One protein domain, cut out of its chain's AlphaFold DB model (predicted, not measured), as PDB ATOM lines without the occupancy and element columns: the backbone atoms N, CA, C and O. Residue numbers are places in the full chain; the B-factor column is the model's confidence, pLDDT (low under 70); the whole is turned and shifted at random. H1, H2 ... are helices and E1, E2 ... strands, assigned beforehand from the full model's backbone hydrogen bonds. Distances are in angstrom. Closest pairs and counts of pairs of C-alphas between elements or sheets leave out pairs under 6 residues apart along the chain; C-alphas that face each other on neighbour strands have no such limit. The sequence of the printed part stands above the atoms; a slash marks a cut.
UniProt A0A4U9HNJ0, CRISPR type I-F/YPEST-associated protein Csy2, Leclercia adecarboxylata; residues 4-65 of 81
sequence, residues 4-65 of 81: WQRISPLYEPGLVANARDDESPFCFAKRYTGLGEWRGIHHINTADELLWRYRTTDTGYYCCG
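This is residues 4 to 65 of the 81 residues of the protein "CRISPR type I-F/YPEST-associated protein Csy2" of Leclercia adecarboxylata (UniProt A0A4U9HNJ0). This rod has little regular structure: a small antiparallel sheet, in the order E2 E1 E4 E3, lies between two long loops, residues 7 to 28 and 33 to 46, with short H1 after the second. The printed part has 62 residues, under half in named elements, mostly strand, along the chain E1 E2 H1 E3 E4. It is extended, with a radius of gyration of the C-alphas of 16.8 A and spans of 51 by 20 by 19 A.

Find C-alpha 4 at (-43.278, 11.698, -30.720), where E1, residues 4 to 6, begins. Next come E2, residues 29 to 32, H1, residues 47 to 50, and E3, residues 53 to 56, 9.8 A long. E4, residues 60 to 64, runs 12.7 A to C-alpha 64 at (-40.173, 18.984, -39.800).

Look at hairpin E1 and E2: N 5 and O 30 are 2.9 A apart. E1 and E4 have N 4 and O 61 at 2.9 A; hairpin E3 and E4 has N 55 and O 62 at 2.8 A. H1, too short for an O i to N i+4 pair, has 1 O i to N i+3 pair within range and is not on the sheet.

C-alphas 15 and 42, the farthest apart, are 51.1 A apart. Residues 42 to 47 stand free. Links E1 to E2 and E2 to H1 are long. The printed part has no cut, and no printed residue is under 70 in pLDDT.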
ATOM      1  N   TRP A   4     -42.758  12.277 -31.950       96.81
ATOM      2  CA  TRP A   4     -43.278  11.698 -30.720       96.81
ATOM      3  C   TRP A   4     -43.603  12.785 -29.699       96.81
ATOM      4  O   TRP A   4     -42.823  13.710 -29.478       96.81
ATOM      5  N   GLN A   5     -44.755  12.637 -29.051       96.62
ATOM      6  CA  GLN A   5     -45.192  13.478 -27.943       96.62
ATOM      7  C   GLN A   5     -45.203  12.645 -26.667       96.62
ATOM      8  O   GLN A   5     -45.848  11.593 -26.628       96.62
ATOM      9  N   ARG A   6     -44.549  13.124 -25.609       97.12
ATOM     10  CA  ARG A   6     -44.593  12.484 -24.295       97.12
ATOM     11  C   ARG A   6     -46.021  12.499 -23.734       97.12
ATOM     12  O   ARG A   6     -46.710  13.515 -23.813       97.12
ATOM     13  N   ILE A   7     -46.447  11.368 -23.168       97.19
ATOM     14  CA  ILE A   7     -47.767  11.166 -22.534       97.19
ATOM     15  C   ILE A   7     -47.668  10.715 -21.067       97.19
ATOM     16  O   ILE A   7     -48.682  10.417 -20.444       97.19
ATOM     17  N   SER A   8     -46.460  10.673 -20.511       97.19
ATOM     18  CA  SER A   8     -46.187  10.403 -19.097       97.19
ATOM     19  C   SER A   8     -45.244  11.467 -18.519       97.19
ATOM     20  O   SER A   8     -44.687  12.269 -19.268       97.19
ATOM     21  N   PRO A   9     -44.982  11.481 -17.206       96.69
ATOM     22  CA  PRO A   9     -43.798  12.148 -16.675       96.69
ATOM     23  C   PRO A   9     -42.508  11.610 -17.318       96.69
ATOM     24  O   PRO A   9     -42.504  10.524 -17.909       96.69
ATOM     25  N   LEU A  10     -41.426  12.383 -17.209       96.94
ATOM     26  CA  LEU A  10     -40.081  11.880 -17.469       96.94
ATOM     27  C   LEU A  10     -39.609  11.147 -16.210       96.94
ATOM     28  O   LEU A  10     -39.607  11.726 -15.127       96.94
ATOM     29  N   TYR A  11     -39.285   9.872 -16.354       97.62
ATOM     30  CA  TYR A  11     -38.818   9.017 -15.277       97.62
ATOM     31  C   TYR A  11     -37.292   8.995 -15.247       97.62
ATOM     32  O   TYR A  11     -36.652   8.950 -16.302       97.62
ATOM     33  N   GLU A  12     -36.735   8.986 -14.038       97.94
ATOM     34  CA  GLU A  12     -35.301   8.800 -13.823       97.94
ATOM     35  C   GLU A  12     -34.824   7.432 -14.349       97.94
ATOM     36  O   GLU A  12     -35.623   6.482 -14.411       97.94
ATOM     37  N   PRO A  13     -33.535   7.308 -14.710       98.19
ATOM     38  CA  PRO A  13     -32.961   6.050 -15.171       98.19
ATOM     39  C   PRO A  13     -33.185   4.891 -14.183       98.19
ATOM     40  O   PRO A  13     -33.190   5.073 -12.965       98.19
ATOM     41  N   GLY A  14     -33.438   3.691 -14.714       97.00
ATOM     42  CA  GLY A  14     -33.679   2.476 -13.924       97.00
ATOM     43  C   GLY A  14     -35.061   2.363 -13.253       97.00
ATOM     44  O   GLY A  14     -35.398   1.293 -12.749       97.00
ATOM     45  N   LEU A  15     -35.899   3.411 -13.267       97.62
ATOM     46  CA  LEU A  15     -37.227   3.368 -12.632       97.62
ATOM     47  C   LEU A  15     -38.245   2.518 -13.415       97.62
ATOM     48  O   LEU A  15     -39.166   1.944 -12.832       97.62
ATOM     49  N   VAL A  16     -38.100   2.439 -14.741       97.44
ATOM     50  CA  VAL A  16     -38.993   1.662 -15.612       97.44
ATOM     51  C   VAL A  16     -38.369   0.303 -15.907       97.44
ATOM     52  O   VAL A  16     -37.354   0.199 -16.592       97.44
ATOM     53  N   ALA A  17     -39.004  -0.757 -15.409       97.12
ATOM     54  CA  ALA A  17     -38.558  -2.125 -15.645       97.12
ATOM     55  C   ALA A  17     -38.577  -2.477 -17.143       97.12
ATOM     56  O   ALA A  17     -39.504  -2.111 -17.866       97.12
ATOM     57  N   ASN A  18     -37.583  -3.253 -17.585       96.62
ATOM     58  CA  ASN A  18     -37.413  -3.676 -18.982       96.62
ATOM     59  C   ASN A  18     -37.284  -2.514 -19.986       96.62
ATOM     60  O   ASN A  18     -37.578  -2.685 -21.171       96.62
ATOM     61  N   ALA A  19     -36.850  -1.333 -19.531       97.12
ATOM     62  CA  ALA A  19     -36.318  -0.323 -20.434       97.12
ATOM     63  C   ALA A  19     -35.088  -0.879 -21.177       97.12
ATOM     64  O   ALA A  19     -34.477  -1.864 -20.761       97.12
ATOM     65  N   ARG A  20     -34.746  -0.266 -22.316       97.25
ATOM     66  CA  ARG A  20     -33.617  -0.697 -23.158       97.25
ATOM     67  C   ARG A  20     -32.288  -0.704 -22.393       97.25
ATOM     68  O   ARG A  20     -31.445  -1.557 -22.661       97.25
ATOM     69  N   ASP A  21     -32.137   0.255 -21.493       97.69
ATOM     70  CA  ASP A  21     -30.993   0.488 -20.626       97.69
ATOM     71  C   ASP A  21     -31.469   1.192 -19.344       97.69
ATOM     72  O   ASP A  21     -32.612   1.657 -19.263       97.69
ATOM     73  N   ASP A  22     -30.602   1.229 -18.338       96.56
ATOM     74  CA  ASP A  22     -30.836   1.811 -17.018       96.56
ATOM     75  C   ASP A  22     -30.087   3.134 -16.798       96.56
ATOM     76  O   ASP A  22     -30.099   3.658 -15.687       96.56
ATOM     77  N   GLU A  23     -29.490   3.703 -17.851       97.81
ATOM     78  CA  GLU A  23     -28.731   4.959 -17.802       97.81
ATOM     79  C   GLU A  23     -29.500   6.138 -18.423       97.81
ATOM     80  O   GLU A  23     -29.292   7.294 -18.048       97.81
ATOM     81  N   SER A  24     -30.430   5.865 -19.340       97.00
ATOM     82  CA  SER A  24     -31.219   6.884 -20.033       97.00
ATOM     83  C   SER A  24     -32.555   7.174 -19.330       97.00
ATOM     84  O   SER A  24     -33.283   6.242 -18.974       97.00
ATOM     85  N   PRO A  25     -32.961   8.453 -19.190       96.50
ATOM     86  CA  PRO A  25     -34.306   8.807 -18.742       96.50
ATOM     87  C   PRO A  25     -35.391   8.248 -19.674       96.50
ATOM     88  O   PRO A  25     -35.234   8.236 -20.897       96.50
ATOM     89  N   PHE A  26     -36.529   7.841 -19.108       97.06
ATOM     90  CA  PHE A  26     -37.596   7.170 -19.857       97.06
ATOM     91  C   PHE A  26     -38.912   7.947 -19.821       97.06
ATOM     92  O   PHE A  26     -39.294   8.519 -18.805       97.06
ATOM     93  N   CYS A  27     -39.677   7.914 -20.912       96.62
ATOM     94  CA  CYS A  27     -41.087   8.292 -20.887       96.62
ATOM     95  C   CYS A  27     -41.898   7.489 -21.906       96.62
ATOM     96  O   CYS A  27     -41.384   7.071 -22.943       96.62
ATOM     97  N   PHE A  28     -43.190   7.311 -21.636       97.00
ATOM     98  CA  PHE A  28     -44.119   6.802 -22.637       97.00
ATOM     99  C   PHE A  28     -44.481   7.930 -23.599       97.00
ATOM    100  O   PHE A  28     -44.762   9.060 -23.184       97.00
ATOM    101  N   ALA A  29     -44.505   7.618 -24.890       96.50
ATOM    102  CA  ALA A  29     -44.802   8.586 -25.932       96.50
ATOM    103  C   ALA A  29     -45.871   8.068 -26.892       96.50
ATOM    104  O   ALA A  29     -45.954   6.876 -27.188       96.50
ATOM    105  N   LYS A  30     -46.669   8.997 -27.417       97.12
ATOM    106  CA  LYS A  30     -47.555   8.753 -28.553       97.12
ATOM    107  C   LYS A  30     -46.899   9.243 -29.834       97.12
ATOM    108  O   LYS A  30     -46.175  10.238 -29.840       97.12
ATOM    109  N   ARG A  31     -47.221   8.581 -30.939       95.94
ATOM    110  CA  ARG A  31     -46.860   9.039 -32.280       95.94
ATOM    111  C   ARG A  31     -47.506  10.392 -32.582       95.94
ATOM    112  O   ARG A  31     -48.701  10.570 -32.358       95.94
ATOM    113  N   TYR A  32     -46.745  11.271 -33.223       93.06
ATOM    114  CA  TYR A  32     -47.259  12.445 -33.919       93.06
ATOM    115  C   TYR A  32     -47.269  12.214 -35.442       93.06
ATOM    116  O   TYR A  32     -46.352  11.614 -36.023       93.06
ATOM    117  N   THR A  33     -48.339  12.649 -36.103       92.38
ATOM    118  CA  THR A  33     -48.519  12.505 -37.555       92.38
ATOM    119  C   THR A  33     -48.610  13.891 -38.165       92.38
ATOM    120  O   THR A  33     -49.368  14.711 -37.675       92.38
ATOM    121  N   GLY A  34     -47.839  14.120 -39.221       89.31
ATOM    122  CA  GLY A  34     -47.923  15.319 -40.042       89.31
ATOM    123  C   GLY A  34     -48.271  14.946 -41.472       89.31
ATOM    124  O   GLY A  34     -48.318  13.756 -41.816       89.31
ATOM    125  N   LEU A  35     -48.493  15.975 -42.278       90.50
ATOM    126  CA  LEU A  35     -48.703  15.877 -43.712       90.50
ATOM    127  C   LEU A  35     -47.376  16.109 -44.444       90.50
ATOM    128  O   LEU A  35     -46.512  16.829 -43.953       90.50
ATOM    129  N   GLY A  36     -47.208  15.470 -45.598       89.69
ATOM    130  CA  GLY A  36     -46.073  15.704 -46.482       89.69
ATOM    131  C   GLY A  36     -46.548  15.801 -47.924       89.69
ATOM    132  O   GLY A  36     -47.463  15.077 -48.321       89.69
ATOM    133  N   GLU A  37     -45.921  16.687 -48.687       89.88
ATOM    134  CA  GLU A  37     -46.152  16.865 -50.119       89.88
ATOM    135  C   GLU A  37     -45.043  16.168 -50.919       89.88
ATOM    136  O   GLU A  37     -43.863  16.236 -50.568       89.88
ATOM    137  N   TRP A  38     -45.413  15.510 -52.018       91.62
ATOM    138  CA  TRP A  38     -44.452  15.058 -53.022       91.62
ATOM    139  C   TRP A  38     -44.259  16.157 -54.064       91.62
ATOM    140  O   TRP A  38     -45.161  16.419 -54.856       91.62
ATOM    141  N   ARG A  39     -43.073  16.769 -54.090       89.44
ATOM    142  CA  ARG A  39     -42.722  17.852 -55.018       89.44
ATOM    143  C   ARG A  39     -41.671  17.418 -56.033       89.44
ATOM    144  O   ARG A  39     -40.734  16.690 -55.711       89.44
ATOM    145  N   GLY A  40     -41.811  17.888 -57.272       93.81
ATOM    146  CA  GLY A  40     -40.774  17.735 -58.291       93.81
ATOM    147  C   GLY A  40     -39.547  18.595 -57.968       93.81
ATOM    148  O   GLY A  40     -39.693  19.727 -57.524       93.81
ATOM    149  N   ILE A  41     -38.338  18.092 -58.244       90.75
ATOM    150  CA  ILE A  41     -37.066  18.772 -57.903       90.75
ATOM    151  C   ILE A  41     -36.961  20.179 -58.519       90.75
ATOM    152  O   ILE A  41     -36.363  21.066 -57.929       90.75
ATOM    153  N   HIS A  42     -37.578  20.412 -59.678       94.56
ATOM    154  CA  HIS A  42     -37.587  21.717 -60.348       94.56
ATOM    155  C   HIS A  42     -38.419  22.793 -59.625       94.56
ATOM    156  O   HIS A  42     -38.370  23.950 -60.026       94.56
ATOM    157  N   HIS A  43     -39.170  22.422 -58.583       89.00
ATOM    158  CA  HIS A  43     -39.898  23.344 -57.704       89.00
ATOM    159  C   HIS A  43     -39.145  23.666 -56.403       89.00
ATOM    160  O   HIS A  43     -39.699  24.343 -55.542       89.00
ATOM    161  N   ILE A  44     -37.919  23.160 -56.238       90.75
ATOM    162  CA  ILE A  44     -37.078  23.390 -55.061       90.75
ATOM    163  C   ILE A  44     -36.068  24.487 -55.400       90.75
ATOM    164  O   ILE A  44     -35.271  24.321 -56.326       90.75
ATOM    165  N   ASN A  45     -36.078  25.593 -54.654       91.31
ATOM    166  CA  ASN A  45     -35.181  26.722 -54.933       91.31
ATOM    167  C   ASN A  45     -33.838  26.575 -54.213       91.31
ATOM    168  O   ASN A  45     -32.795  26.979 -54.730       91.31
ATOM    169  N   THR A  46     -33.860  25.985 -53.020       90.69
ATOM    170  CA  THR A  46     -32.690  25.816 -52.160       90.69
ATOM    171  C   THR A  46     -32.608  24.400 -51.599       90.69
ATOM    172  O   THR A  46     -33.616  23.737 -51.369       90.69
ATOM    173  N   ALA A  47     -31.388  23.911 -51.354       88.31
ATOM    174  CA  ALA A  47     -31.197  22.567 -50.805       88.31
ATOM    175  C   ALA A  47     -31.802  22.406 -49.398       88.31
ATOM    176  O   ALA A  47     -32.190  21.297 -49.036       88.31
ATOM    177  N   ASP A  48     -31.901  23.488 -48.620       88.38
ATOM    178  CA  ASP A  48     -32.450  23.455 -47.263       88.38
ATOM    179  C   ASP A  48     -33.953  23.116 -47.221       88.38
ATOM    180  O   ASP A  48     -34.383  22.457 -46.275       88.38
ATOM    181  N   GLU A  49     -34.723  23.427 -48.275       88.50
ATOM    182  CA  GLU A  49     -36.148  23.060 -48.404       88.50
ATOM    183  C   GLU A  49     -36.381  21.536 -48.395       88.50
ATOM    184  O   GLU A  49     -37.461  21.063 -48.044       88.50
ATOM    185  N   LEU A  50     -35.367  20.746 -48.766       89.00
ATOM    186  CA  LEU A  50     -35.433  19.280 -48.774       89.00
ATOM    187  C   LEU A  50     -35.040  18.651 -47.434       89.00
ATOM    188  O   LEU A  50     -35.269  17.456 -47.216       89.00
ATOM    189  N   LEU A  51     -34.402  19.417 -46.547       90.31
ATOM    190  CA  LEU A  51     -33.812  18.882 -45.331       90.31
ATOM    191  C   LEU A  51     -34.833  18.850 -44.197       90.31
ATOM    192  O   LEU A  51     -35.313  19.873 -43.717       90.31
ATOM    193  N   TRP A  52     -35.087  17.645 -43.699       92.00
ATOM    194  CA  TRP A  52     -35.857  17.440 -42.482       92.00
ATOM    195  C   TRP A  52     -34.946  17.585 -41.268       92.00
ATOM    196  O   TRP A  52     -33.881  16.967 -41.197       92.00
ATOM    197  N   ARG A  53     -35.367  18.400 -40.302       91.19
ATOM    198  CA  ARG A  53     -34.589  18.694 -39.097       91.19
ATOM    199  C   ARG A  53     -35.382  18.329 -37.852       91.19
ATOM    200  O   ARG A  53     -36.607  18.434 -37.808       91.19
ATOM    201  N   TYR A  54     -34.657  17.893 -36.829       92.06
ATOM    202  CA  TYR A  54     -35.240  17.621 -35.526       92.06
ATOM    203  C   TYR A  54     -35.472  18.924 -34.767       92.06
ATOM    204  O   TYR A  54     -34.554  19.715 -34.563       92.06
ATOM    205  N   ARG A  55     -36.709  19.108 -34.316       91.44
ATOM    206  CA  ARG A  55     -37.137  20.153 -33.397       91.44
ATOM    207  C   ARG A  55     -37.561  19.501 -32.090       91.44
ATOM    208  O   ARG A  55     -38.536  18.753 -32.040       91.44
ATOM    209  N   THR A  56     -36.813  19.782 -31.035       92.19
ATOM    210  CA  THR A  56     -37.077  19.286 -29.684       92.19
ATOM    211  C   THR A  56     -37.790  20.347 -28.858       92.19
ATOM    212  O   THR A  56     -37.504  21.537 -28.974       92.19
ATOM    213  N   THR A  57     -38.699  19.909 -28.001       92.00
ATOM    214  CA  THR A  57     -39.283  20.693 -26.911       92.00
ATOM    215  C   THR A  57     -39.044  19.949 -25.603       92.00
ATOM    216  O   THR A  57     -38.605  18.799 -25.605       92.00
ATOM    217  N   ASP A  58     -39.418  20.552 -24.479       92.12
ATOM    218  CA  ASP A  58     -39.335  19.891 -23.174       92.12
ATOM    219  C   ASP A  58     -40.141  18.587 -23.101       92.12
ATOM    220  O   ASP A  58     -39.877  17.740 -22.244       92.12
ATOM    221  N   THR A  59     -41.155  18.415 -23.960       93.19
ATOM    222  CA  THR A  59     -42.110  17.292 -23.908       93.19
ATOM    223  C   THR A  59     -42.160  16.445 -25.171       93.19
ATOM    224  O   THR A  59     -42.879  15.446 -25.205       93.19
ATOM    225  N   GLY A  60     -41.422  16.797 -26.213       92.88
ATOM    226  CA  GLY A  60     -41.580  16.135 -27.494       92.88
ATOM    227  C   GLY A  60     -40.415  16.364 -28.427       92.88
ATOM    228  O   GLY A  60     -39.559  17.224 -28.228       92.88
ATOM    229  N   TYR A  61     -40.408  15.561 -29.475       93.00
ATOM    230  CA  TYR A  61     -39.496  15.718 -30.586       93.00
ATOM    231  C   TYR A  61     -40.294  15.528 -31.875       93.00
ATOM    232  O   TYR A  61     -41.022  14.543 -32.038       93.00
ATOM    233  N   TYR A  62     -40.130  16.475 -32.791       93.50
ATOM    234  CA  TYR A  62     -40.773  16.488 -34.094       93.50
ATOM    235  C   TYR A  62     -39.711  16.656 -35.172       93.50
ATOM    236  O   TYR A  62     -38.717  17.351 -34.998       93.50
ATOM    237  N   CYS A  63     -39.917  15.997 -36.292       92.69
ATOM    238  CA  CYS A  63     -39.138  16.116 -37.499       92.69
ATOM    239  C   CYS A  63     -39.976  16.949 -38.463       92.69
ATOM    240  O   CYS A  63     -41.098  16.561 -38.787       92.69
ATOM    241  N   CYS A  64     -39.469  18.096 -38.883       89.25
ATOM    242  CA  CYS A  64     -40.173  18.984 -39.800       89.25
ATOM    243  C   CYS A  64     -39.220  19.483 -40.887       89.25
ATOM    244  O   CYS A  64     -38.008  19.572 -40.666       89.25
ATOM    245  N   GLY A  65     -39.778  19.795 -42.059       86.25
ATOM    246  CA  GLY A  65     -39.105  20.660 -43.027       86.25
ATOM    247  C   GLY A  65     -38.986  22.088 -42.484       86.25
ATOM    248  O   GLY A  65     -39.463  22.388 -41.384       86.25
TER     249      GLY A  65